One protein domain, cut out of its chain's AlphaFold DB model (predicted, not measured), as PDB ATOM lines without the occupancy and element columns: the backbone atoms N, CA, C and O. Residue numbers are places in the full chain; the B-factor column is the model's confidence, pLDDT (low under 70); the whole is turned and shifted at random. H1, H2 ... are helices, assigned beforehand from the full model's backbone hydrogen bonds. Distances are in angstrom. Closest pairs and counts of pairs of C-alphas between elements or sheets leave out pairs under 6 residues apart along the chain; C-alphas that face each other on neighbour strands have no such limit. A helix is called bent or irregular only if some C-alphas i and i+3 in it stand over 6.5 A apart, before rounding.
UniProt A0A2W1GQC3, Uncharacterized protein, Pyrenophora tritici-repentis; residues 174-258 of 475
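What this domain is: This is residues 174 to 258 of the 475 residues of an uncharacterized protein of Pyrenophora tritici-repentis (UniProt A0A2W1GQC3). This domain has little regular structure: two helices, H1 then H2, stand side by side as one lobe, and residues 224 to 258 make a second lobe of loops beyond H1. Between the helices, residues 188 to 202 run back from the end of H1 to the beginning of H2. The printed part has 85 residues, 30 of them in the two named helices, with no named strand; the class is all helix. It is compact, with a radius of gyration of the C-alphas of 13.7 A and spans of 38 by 28 by 17 A.

Where its parts are: H1, residues 174 to 187, begins at C-alpha 174 (55.951, 141.699, 1.464) and is 19.9 A long. H2, residues 203 to 218, is 23.5 A long and ends at C-alpha 218 (38.896, 138.356, 12.458). H2 is irregular: C-alphas 204 and 207 are 7.5 A apart.

How they stand to each other: H1 and H2 touch, their closest C-alphas, those of Gly 185 and Ala 217, being 4.2 A apart. They run the same way at a tilt of 37 degrees, only just steep. Every O i to N i+4 pair is within hydrogen-bond range in H1, and 9 of 12 in H2.

The domain as a whole: The C-alphas farthest apart, those of Ser 192 and Trp 239, are 40.4 A apart. The printed part has no cut, and the link from H1 to H2 is long. The pLDDT is under 70 at residues 190 to 194, 220 to 235 and 238 to 242.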
ATOM      1  N   HIS A 174      56.596 142.657   0.555       74.69
ATOM      2  CA  HIS A 174      55.951 141.699   1.464       74.69
ATOM      3  C   HIS A 174      55.241 142.362   2.663       74.69
ATOM      4  O   HIS A 174      54.230 141.842   3.129       74.69
ATOM      5  N   LEU A 175      55.733 143.508   3.151       72.06
ATOM      6  CA  LEU A 175      55.065 144.299   4.193       72.06
ATOM      7  C   LEU A 175      53.914 145.135   3.619       72.06
ATOM      8  O   LEU A 175      52.896 145.309   4.284       72.06
ATOM      9  N   ALA A 176      54.041 145.610   2.376       72.94
ATOM     10  CA  ALA A 176      52.949 146.273   1.665       72.94
ATOM     11  C   ALA A 176      51.771 145.310   1.425       72.94
ATOM     12  O   ALA A 176      50.631 145.657   1.731       72.94
ATOM     13  N   VAL A 177      52.055 144.083   0.968       76.44
ATOM     14  CA  VAL A 177      51.077 142.989   0.843       76.44
ATOM     15  C   VAL A 177      50.389 142.730   2.178       76.44
ATOM     16  O   VAL A 177      49.163 142.769   2.237       76.44
ATOM     17  N   SER A 178      51.146 142.451   3.247       81.00
ATOM     18  CA  SER A 178      50.555 142.053   4.529       81.00
ATOM     19  C   SER A 178      49.754 143.185   5.179       81.00
ATOM     20  O   SER A 178      48.661 142.937   5.686       81.00
ATOM     21  N   GLY A 179      50.234 144.430   5.096       77.50
ATOM     22  CA  GLY A 179      49.533 145.615   5.588       77.50
ATOM     23  C   GLY A 179      48.232 145.894   4.833       77.50
ATOM     24  O   GLY A 179      47.177 146.012   5.454       77.50
ATOM     25  N   LEU A 180      48.268 145.938   3.497       77.12
ATOM     26  CA  LEU A 180      47.069 146.191   2.688       77.12
ATOM     27  C   LEU A 180      46.063 145.040   2.758       77.12
ATOM     28  O   LEU A 180      44.866 145.299   2.872       77.12
ATOM     29  N   ALA A 181      46.525 143.786   2.775       80.50
ATOM     30  CA  ALA A 181      45.661 142.631   3.001       80.50
ATOM     31  C   ALA A 181      44.951 142.727   4.357       80.50
ATOM     32  O   ALA A 181      43.736 142.555   4.426       80.50
ATOM     33  N   PHE A 182      45.687 143.047   5.427       83.38
ATOM     34  CA  PHE A 182      45.132 143.204   6.771       83.38
ATOM     35  C   PHE A 182      44.124 144.359   6.853       83.38
ATOM     36  O   PHE A 182      43.011 144.147   7.337       83.38
ATOM     37  N   ARG A 183      44.453 145.547   6.316       80.94
ATOM     38  CA  ARG A 183      43.522 146.691   6.255       80.94
ATOM     39  C   ARG A 183      42.258 146.350   5.456       80.94
ATOM     40  O   ARG A 183      41.155 146.625   5.924       80.94
ATOM     41  N   GLN A 184      42.389 145.689   4.302       79.00
ATOM     42  CA  GLN A 184      41.248 145.216   3.506       79.00
ATOM     43  C   GLN A 184      40.409 144.175   4.269       79.00
ATOM     44  O   GLN A 184      39.184 144.221   4.230       79.00
ATOM     45  N   GLY A 185      41.051 143.286   5.033       81.00
ATOM     46  CA  GLY A 185      40.376 142.348   5.929       81.00
ATOM     47  C   GLY A 185      39.542 143.053   7.000       81.00
ATOM     48  O   GLY A 185      38.378 142.709   7.189       81.00
ATOM     49  N   GLN A 186      40.101 144.070   7.666       82.69
ATOM     50  CA  GLN A 186      39.363 144.884   8.643       82.69
ATOM     51  C   GLN A 186      38.188 145.635   7.994       82.69
ATOM     52  O   GLN A 186      37.104 145.685   8.571       82.69
ATOM     53  N   HIS A 187      38.370 146.163   6.778       79.31
ATOM     54  CA  HIS A 187      37.302 146.793   5.993       79.31
ATOM     55  C   HIS A 187      36.133 145.851   5.677       79.31
ATOM     56  O   HIS A 187      34.979 146.272   5.744       79.31
ATOM     57  N   ASP A 188      36.423 144.595   5.337       78.44
ATOM     58  CA  ASP A 188      35.421 143.574   5.017       78.44
ATOM     59  C   ASP A 188      34.925 142.797   6.261       78.44
ATOM     60  O   ASP A 188      34.189 141.812   6.134       78.44
ATOM     61  N   HIS A 189      35.268 143.234   7.480       77.44
ATOM     62  CA  HIS A 189      34.763 142.626   8.712       77.44
ATOM     63  C   HIS A 189      33.225 142.674   8.783       77.44
ATOM     64  O   HIS A 189      32.590 143.692   8.516       77.44
ATOM     65  N   GLY A 190      32.607 141.549   9.155       67.12
ATOM     66  CA  GLY A 190      31.146 141.401   9.182       67.12
ATOM     67  C   GLY A 190      30.489 141.257   7.799       67.12
ATOM     68  O   GLY A 190      29.274 141.067   7.724       67.12
ATOM     69  N   SER A 191      31.256 141.296   6.703       69.81
ATOM     70  CA  SER A 191      30.751 141.001   5.360       69.81
ATOM     71  C   SER A 191      30.261 139.555   5.273       69.81
ATOM     72  O   SER A 191      30.986 138.613   5.582       69.81
ATOM     73  N   SER A 192      29.041 139.347   4.771       61.12
ATOM     74  CA  SER A 192      28.467 138.006   4.560       61.12
ATOM     75  C   SER A 192      29.143 137.210   3.432       61.12
ATOM     76  O   SER A 192      28.768 136.070   3.148       61.12
ATOM     77  N   ARG A 193      30.143 137.799   2.762       64.50
ATOM     78  CA  ARG A 193      30.928 137.170   1.701       64.50
ATOM     79  C   ARG A 193      32.254 136.658   2.259       64.50
ATOM     80  O   ARG A 193      33.251 137.367   2.232       64.50
ATOM     81  N   ASN A 194      32.302 135.372   2.608       65.62
ATOM     82  CA  ASN A 194      33.526 134.640   2.987       65.62
ATOM     83  C   ASN A 194      34.549 134.466   1.828       65.62
ATOM     84  O   ASN A 194      35.306 133.495   1.799       65.62
ATOM     85  N   ARG A 195      34.557 135.358   0.830       80.62
ATOM     86  CA  ARG A 195      35.439 135.312  -0.340       80.62
ATOM     87  C   ARG A 195      36.551 136.343  -0.178       80.62
ATOM     88  O   ARG A 195      36.282 137.537  -0.175       80.62
ATOM     89  N   ILE A 196      37.787 135.858  -0.125       85.00
ATOM     90  CA  ILE A 196      38.998 136.686  -0.156       85.00
ATOM     91  C   ILE A 196      39.056 137.431  -1.509       85.00
ATOM     92  O   ILE A 196      38.814 136.794  -2.546       85.00
ATOM     93  N   PRO A 197      39.335 138.748  -1.536       85.00
ATOM     94  CA  PRO A 197      39.549 139.493  -2.776       85.00
ATOM     95  C   PRO A 197      40.814 139.000  -3.502       85.00
ATOM     96  O   PRO A 197      41.730 138.493  -2.848       85.00
ATOM     97  N   PRO A 198      40.895 139.128  -4.839       85.44
ATOM     98  CA  PRO A 198      42.109 138.781  -5.576       85.44
ATOM     99  C   PRO A 198      43.302 139.611  -5.080       85.44
ATOM    100  O   PRO A 198      43.145 140.776  -4.722       85.44
ATOM    101  N   ASN A 199      44.484 138.999  -5.069       84.19
ATOM    102  CA  ASN A 199      45.738 139.676  -4.758       84.19
ATOM    103  C   ASN A 199      46.079 140.687  -5.880       84.19
ATOM    104  O   ASN A 199      46.094 140.287  -7.046       84.19
ATOM    105  N   PRO A 200      46.349 141.970  -5.568       80.50
ATOM    106  CA  PRO A 200      46.766 142.973  -6.550       80.50
ATOM    107  C   PRO A 200      48.290 143.009  -6.796       80.50
ATOM    108  O   PRO A 200      48.752 143.791  -7.623       80.50
ATOM    109  N   PHE A 201      49.071 142.196  -6.077       82.50
ATOM    110  CA  PHE A 201      50.523 142.046  -6.238       82.50
ATOM    111  C   PHE A 201      50.882 140.802  -7.071       82.50
ATOM    112  O   PHE A 201      50.015 140.046  -7.508       82.50
ATOM    113  N   ALA A 202      52.181 140.549  -7.265       81.81
ATOM    114  CA  ALA A 202      52.662 139.321  -7.897       81.81
ATOM    115  C   ALA A 202      52.147 138.055  -7.175       81.81
ATOM    116  O   ALA A 202      52.109 137.994  -5.944       81.81
ATOM    117  N   SER A 203      51.812 137.007  -7.936       83.50
ATOM    118  CA  SER A 203      51.140 135.795  -7.426       83.50
ATOM    119  C   SER A 203      51.939 134.991  -6.394       83.50
ATOM    120  O   SER A 203      51.369 134.244  -5.601       83.50
ATOM    121  N   GLN A 204      53.258 135.194  -6.313       85.69
ATOM    122  CA  GLN A 204      54.090 134.666  -5.221       85.69
ATOM    123  C   GLN A 204      53.613 135.113  -3.823       85.69
ATOM    124  O   GLN A 204      53.917 134.459  -2.829       85.69
ATOM    125  N   PHE A 205      52.843 136.203  -3.746       84.50
ATOM    126  CA  PHE A 205      52.282 136.751  -2.516       84.50
ATOM    127  C   PHE A 205      50.840 136.301  -2.220       84.50
ATOM    128  O   PHE A 205      50.312 136.670  -1.172       84.50
ATOM    129  N   ASP A 206      50.210 135.472  -3.064       85.69
ATOM    130  CA  ASP A 206      48.800 135.058  -2.908       85.69
ATOM    131  C   ASP A 206      48.509 134.424  -1.536       85.69
ATOM    132  O   ASP A 206      47.461 134.663  -0.934       85.69
ATOM    133  N   GLN A 207      49.457 133.634  -1.015       87.69
ATOM    134  CA  GLN A 207      49.347 133.007   0.305       87.69
ATOM    135  C   GLN A 207      49.398 134.046   1.434       87.69
ATOM    136  O   GLN A 207      48.561 134.009   2.334       87.69
ATOM    137  N   LEU A 208      50.330 135.001   1.342       85.25
ATOM    138  CA  LEU A 208      50.541 136.069   2.323       85.25
ATOM    139  C   LEU A 208      49.345 137.035   2.362       85.25
ATOM    140  O   LEU A 208      48.849 137.372   3.436       85.25
ATOM    141  N   TRP A 209      48.825 137.407   1.188       85.81
ATOM    142  CA  TRP A 209      47.593 138.184   1.043       85.81
ATOM    143  C   TRP A 209      46.400 137.461   1.687       85.81
ATOM    144  O   TRP A 209      45.686 138.029   2.512       85.81
ATOM    145  N   ALA A 210      46.212 136.172   1.386       87.56
ATOM    146  CA  ALA A 210      45.121 135.380   1.949       87.56
ATOM    147  C   ALA A 210      45.250 135.130   3.466       87.56
ATOM    148  O   ALA A 210      44.237 134.943   4.142       87.56
ATOM    149  N   GLU A 211      46.460 135.082   4.020       88.75
ATOM    150  CA  GLU A 211      46.702 134.967   5.462       88.75
ATOM    151  C   GLU A 211      46.325 136.262   6.192       88.75
ATOM    152  O   GLU A 211      45.430 136.257   7.043       88.75
ATOM    153  N   TYR A 212      46.931 137.386   5.805       81.75
ATOM    154  CA  TYR A 212      46.734 138.663   6.492       81.75
ATOM    155  C   TYR A 212      45.326 139.243   6.297       81.75
ATOM    156  O   TYR A 212      44.784 139.823   7.239       81.75
ATOM    157  N   TYR A 213      44.670 139.000   5.155       85.44
ATOM    158  CA  TYR A 213      43.255 139.348   4.968       85.44
ATOM    159  C   TYR A 213      42.341 138.624   5.964       85.44
ATOM    160  O   TYR A 213      41.484 139.250   6.589       85.44
ATOM    161  N   ARG A 214      42.539 137.313   6.181       85.19
ATOM    162  CA  ARG A 214      41.766 136.572   7.195       85.19
ATOM    163  C   ARG A 214      42.044 137.104   8.600       85.19
ATOM    164  O   ARG A 214      41.112 137.226   9.389       85.19
ATOM    165  N   LEU A 215      43.301 137.434   8.903       83.62
ATOM    166  CA  LEU A 215      43.694 137.982  10.202       83.62
ATOM    167  C   LEU A 215      43.001 139.328  10.482       83.62
ATOM    168  O   LEU A 215      42.437 139.503  11.563       83.62
ATOM    169  N   GLY A 216      42.968 140.236   9.501       81.75
ATOM    170  CA  GLY A 216      42.248 141.511   9.594       81.75
ATOM    171  C   GLY A 216      40.735 141.330   9.739       81.75
ATOM    172  O   GLY A 216      40.122 141.943  10.608       81.75
ATOM    173  N   ALA A 217      40.141 140.420   8.960       82.81
ATOM    174  CA  ALA A 217      38.706 140.127   9.017       82.81
ATOM    175  C   ALA A 217      38.253 139.498  10.348       82.81
ATOM    176  O   ALA A 217      37.080 139.616  10.712       82.81
ATOM    177  N   VAL A 218      39.158 138.857  11.096       79.62
ATOM    178  CA  VAL A 218      38.896 138.356  12.458       79.62
ATOM    179  C   VAL A 218      39.084 139.450  13.518       79.62
ATOM    180  O   VAL A 218      38.298 139.511  14.462       79.62
ATOM    181  N   GLN A 219      40.070 140.342  13.367       75.56
ATOM    182  CA  GLN A 219      40.360 141.444  14.304       75.56
ATOM    183  C   GLN A 219      39.441 142.665  14.092       75.56
ATOM    184  O   GLN A 219      39.904 143.797  13.943       75.56
ATOM    185  N   GLY A 220      38.131 142.413  14.048       60.62
ATOM    186  CA  GLY A 220      37.106 143.372  13.639       60.62
ATOM    187  C   GLY A 220      37.128 144.707  14.381       60.62
ATOM    188  O   GLY A 220      36.961 144.769  15.598       60.62
ATOM    189  N   GLY A 221      37.261 145.785  13.615       61.34
ATOM    190  CA  GLY A 221      37.202 147.165  14.080       61.34
ATOM    191  C   GLY A 221      37.263 148.129  12.894       61.34
ATOM    192  O   GLY A 221      37.531 147.692  11.772       61.34
ATOM    193  N   PRO A 222      37.024 149.436  13.102       53.25
ATOM    194  CA  PRO A 222      37.365 150.423  12.086       53.25
ATOM    195  C   PRO A 222      38.873 150.318  11.782       53.25
ATOM    196  O   PRO A 222      39.661 150.215  12.728       53.25
ATOM    197  N   PRO A 223      39.294 150.342  10.503       53.84
ATOM    198  CA  PRO A 223      40.711 150.321  10.165       53.84
ATOM    199  C   PRO A 223      41.440 151.518  10.782       53.84
ATOM    200  O   PRO A 223      40.828 152.548  11.081       53.84
ATOM    201  N   ALA A 224      42.757 151.385  10.953       53.50
ATOM    202  CA  ALA A 224      43.623 152.435  11.480       53.50
ATOM    203  C   ALA A 224      43.623 153.672  10.558       53.50
ATOM    204  O   ALA A 224      44.448 153.776   9.662       53.50
ATOM    205  N   ALA A 225      42.667 154.576  10.798       48.53
ATOM    206  CA  ALA A 225      42.366 155.785  10.031       48.53
ATOM    207  C   ALA A 225      42.321 155.580   8.502       48.53
ATOM    208  O   ALA A 225      43.330 155.697   7.811       48.53
ATOM    209  N   LEU A 226      41.111 155.390   7.956       48.50
ATOM    210  CA  LEU A 226      40.858 155.666   6.534       48.50
ATOM    211  C   LEU A 226      41.472 157.032   6.167       48.50
ATOM    212  O   LEU A 226      41.164 158.004   6.867       48.50
ATOM    213  N   PRO A 227      42.287 157.147   5.099       46.81
ATOM    214  CA  PRO A 227      42.792 158.442   4.669       46.81
ATOM    215  C   PRO A 227      41.603 159.349   4.339       46.81
ATOM    216  O   PRO A 227      40.729 158.995   3.544       46.81
ATOM    217  N   SER A 228      41.542 160.511   4.992       42.41
ATOM    218  CA  SER A 228      40.444 161.462   4.819       42.41
ATOM    219  C   SER A 228      40.331 161.870   3.352       42.41
ATOM    220  O   SER A 228      41.246 162.482   2.805       42.41
ATOM    221  N   SER A 229      39.187 161.584   2.723       43.19
ATOM    222  CA  SER A 229      38.951 161.833   1.289       43.19
ATOM    223  C   SER A 229      38.924 163.316   0.892       43.19
ATOM    224  O   SER A 229      38.816 163.647  -0.287       43.19
ATOM    225  N   THR A 230      39.086 164.223   1.856       43.72
ATOM    226  CA  THR A 230      39.621 165.567   1.631       43.72
ATOM    227  C   THR A 230      41.080 165.478   1.176       43.72
ATOM    228  O   THR A 230      41.992 165.664   1.983       43.72
ATOM    229  N   SER A 231      41.295 165.208  -0.114       41.28
ATOM    230  CA  SER A 231      42.607 165.277  -0.759       41.28
ATOM    231  C   SER A 231      43.315 166.589  -0.390       41.28
ATOM    232  O   SER A 231      42.832 167.661  -0.771       41.28
ATOM    233  N   PRO A 232      44.454 166.550   0.324       46.88
ATOM    234  CA  PRO A 232      45.284 167.732   0.484       46.88
ATOM    235  C   PRO A 232      45.792 168.138  -0.900       46.88
ATOM    236  O   PRO A 232      46.313 167.298  -1.633       46.88
ATOM    237  N   SER A 233      45.717 169.419  -1.260       53.16
ATOM    238  CA  SER A 233      46.341 169.949  -2.486       53.16
ATOM    239  C   SER A 233      47.869 170.083  -2.347       53.16
ATOM    240  O   SER A 233      48.465 171.053  -2.813       53.16
ATOM    241  N   HIS A 234      48.487 169.142  -1.632       56.81
ATOM    242  CA  HIS A 234      49.882 169.124  -1.224       56.81
ATOM    243  C   HIS A 234      50.427 167.708  -1.394       56.81
ATOM    244  O   HIS A 234      49.885 166.754  -0.835       56.81
ATOM    245  N   GLU A 235      51.509 167.588  -2.157       65.38
ATOM    246  CA  GLU A 235      52.271 166.348  -2.285       65.38
ATOM    247  C   GLU A 235      52.862 165.944  -0.925       65.38
ATOM    248  O   GLU A 235      53.236 166.800  -0.118       65.38
ATOM    249  N   ASN A 236      52.947 164.637  -0.657       71.38
ATOM    250  CA  ASN A 236      53.509 164.151   0.601       71.38
ATOM    251  C   ASN A 236      55.042 164.305   0.644       71.38
ATOM    252  O   ASN A 236      55.697 164.458  -0.388       71.38
ATOM    253  N   PHE A 237      55.637 164.245   1.838       71.12
ATOM    254  CA  PHE A 237      57.084 164.384   2.005       71.12
ATOM    255  C   PHE A 237      57.854 163.337   1.185       71.12
ATOM    256  O   PHE A 237      57.743 162.140   1.429       71.12
ATOM    257  N   ALA A 238      58.729 163.790   0.281       68.81
ATOM    258  CA  ALA A 238      59.520 162.927  -0.606       68.81
ATOM    259  C   ALA A 238      60.520 161.984   0.108       68.81
ATOM    260  O   ALA A 238      61.174 161.167  -0.538       68.81
ATOM    261  N   TRP A 239      60.669 162.087   1.433       69.25
ATOM    262  CA  TRP A 239      61.463 161.157   2.233       69.25
ATOM    263  C   TRP A 239      60.544 160.200   2.986       69.25
ATOM    264  O   TRP A 239      59.862 160.591   3.928       69.25
ATOM    265  N   THR A 240      60.592 158.925   2.604       69.56
ATOM    266  CA  THR A 240      59.707 157.837   3.064       69.56
ATOM    267  C   THR A 240      59.619 157.671   4.583       69.56
ATOM    268  O   THR A 240      58.636 157.159   5.102       69.56
ATOM    269  N   VAL A 241      60.620 158.146   5.327       66.62
ATOM    270  CA  VAL A 241      60.641 158.146   6.798       66.62
ATOM    271  C   VAL A 241      59.577 159.073   7.411       66.62
ATOM    272  O   VAL A 241      59.190 158.847   8.556       66.62
ATOM    273  N   LEU A 242      59.109 160.078   6.660       63.12
ATOM    274  CA  LEU A 242      58.064 161.046   7.026       63.12
ATOM    275  C   LEU A 242      56.662 160.674   6.515       63.12
ATOM    276  O   LEU A 242      55.701 161.342   6.887       63.12
ATOM    277  N   ILE A 243      56.540 159.642   5.677       71.06
ATOM    278  CA  ILE A 243      55.258 159.164   5.147       71.06
ATOM    279  C   ILE A 243      54.624 158.207   6.165       71.06
ATOM    280  O   ILE A 243      55.288 157.294   6.655       71.06
ATOM    281  N   ASN A 244      53.336 158.394   6.465       74.12
ATOM    282  CA  ASN A 244      52.569 157.439   7.260       74.12
ATOM    283  C   ASN A 244      52.211 156.212   6.394       74.12
ATOM    284  O   ASN A 244      51.576 156.346   5.352       74.12
ATOM    285  N   THR A 245      52.600 155.010   6.825       71.00
ATOM    286  CA  THR A 245      52.351 153.756   6.087       71.00
ATOM    287  C   THR A 245      50.891 153.304   6.103       71.00
ATOM    288  O   THR A 245      50.491 152.469   5.284       71.00
ATOM    289  N   GLU A 246      50.078 153.863   7.001       72.44
ATOM    290  CA  GLU A 246      48.642 153.583   7.063       72.44
ATOM    291  C   GLU A 246      47.848 154.409   6.048       72.44
ATOM    292  O   GLU A 246      46.835 153.933   5.544       72.44
ATOM    293  N   THR A 247      48.356 155.584   5.652       72.81
ATOM    294  CA  THR A 247      47.735 156.415   4.609       72.81
ATOM    295  C   THR A 247      48.166 156.039   3.189       72.81
ATOM    296  O   THR A 247      47.695 156.662   2.240       72.81
ATOM    297  N   GLN A 248      49.056 155.050   3.028       72.50
ATOM    298  CA  GLN A 248      49.509 154.527   1.735       72.50
ATOM    299  C   GLN A 248      48.538 153.486   1.159       72.50
ATOM    300  O   GLN A 248      48.132 152.541   1.843       72.50
ATOM    301  N   ASP A 249      48.249 153.610  -0.136       75.31
ATOM    302  CA  ASP A 249      47.499 152.633  -0.929       75.31
ATOM    303  C   ASP A 249      48.102 152.487  -2.345       75.31
ATOM    304  O   ASP A 249      49.157 153.050  -2.644       75.31
ATOM    305  N   LEU A 250      47.482 151.672  -3.204       76.12
ATOM    306  CA  LEU A 250      48.003 151.349  -4.542       76.12
ATOM    307  C   LEU A 250      47.832 152.480  -5.571       76.12
ATOM    308  O   LEU A 250      48.560 152.514  -6.561       76.12
ATOM    309  N   GLU A 251      46.885 153.391  -5.349       77.69
ATOM    310  CA  GLU A 251      46.667 154.603  -6.147       77.69
ATOM    311  C   GLU A 251      47.521 155.764  -5.595       77.69
ATOM    312  O   GLU A 251      48.030 156.593  -6.350       77.69
ATOM    313  N   HIS A 252      47.769 155.760  -4.280       75.44
ATOM    314  CA  HIS A 252      48.569 156.732  -3.536       75.44
ATOM    315  C   HIS A 252      49.770 156.057  -2.836       75.44
ATOM    316  O   HIS A 252      49.806 155.974  -1.603       75.44
ATOM    317  N   PRO A 253      50.819 155.623  -3.565       71.62
ATOM    318  CA  PRO A 253      51.972 154.942  -2.962       71.62
ATOM    319  C   PRO A 253      52.809 155.844  -2.040       71.62
ATOM    320  O   PRO A 253      53.533 155.344  -1.183       71.62
ATOM    321  N   ASN A 254      52.699 157.173  -2.165       72.19
ATOM    322  CA  ASN A 254      53.258 158.143  -1.209       72.19
ATOM    323  C   ASN A 254      52.296 158.490  -0.051       72.19
ATOM    324  O   ASN A 254      52.672 159.259   0.827       72.19
ATOM    325  N   GLY A 255      51.079 157.944  -0.046       75.00
ATOM    326  CA  GLY A 255      50.028 158.168   0.948       75.00
ATOM    327  C   GLY A 255      49.521 159.609   1.071       75.00
ATOM    328  O   GLY A 255      50.071 160.541   0.478       75.00
ATOM    329  N   SER A 256      48.468 159.812   1.867       75.94
ATOM    330  CA  SER A 256      48.004 161.165   2.203       75.94
ATOM    331  C   SER A 256      48.959 161.866   3.175       75.94
ATOM    332  O   SER A 256      49.507 161.239   4.088       75.94
ATOM    333  N   TYR A 257      49.113 163.182   3.007       80.00
ATOM    334  CA  TYR A 257      49.919 164.045   3.876       80.00
ATOM    335  C   TYR A 257      49.424 164.006   5.331       80.00
ATOM    336  O   TYR A 257      48.254 164.279   5.597       80.00
ATOM    337  N   ASP A 258      50.322 163.685   6.266       79.69
ATOM    338  CA  ASP A 258      50.022 163.526   7.692       79.69
ATOM    339  C   ASP A 258      50.986 164.377   8.535       79.69
ATOM    340  O   ASP A 258      52.169 164.060   8.702       79.69
TER     341      ASP A 258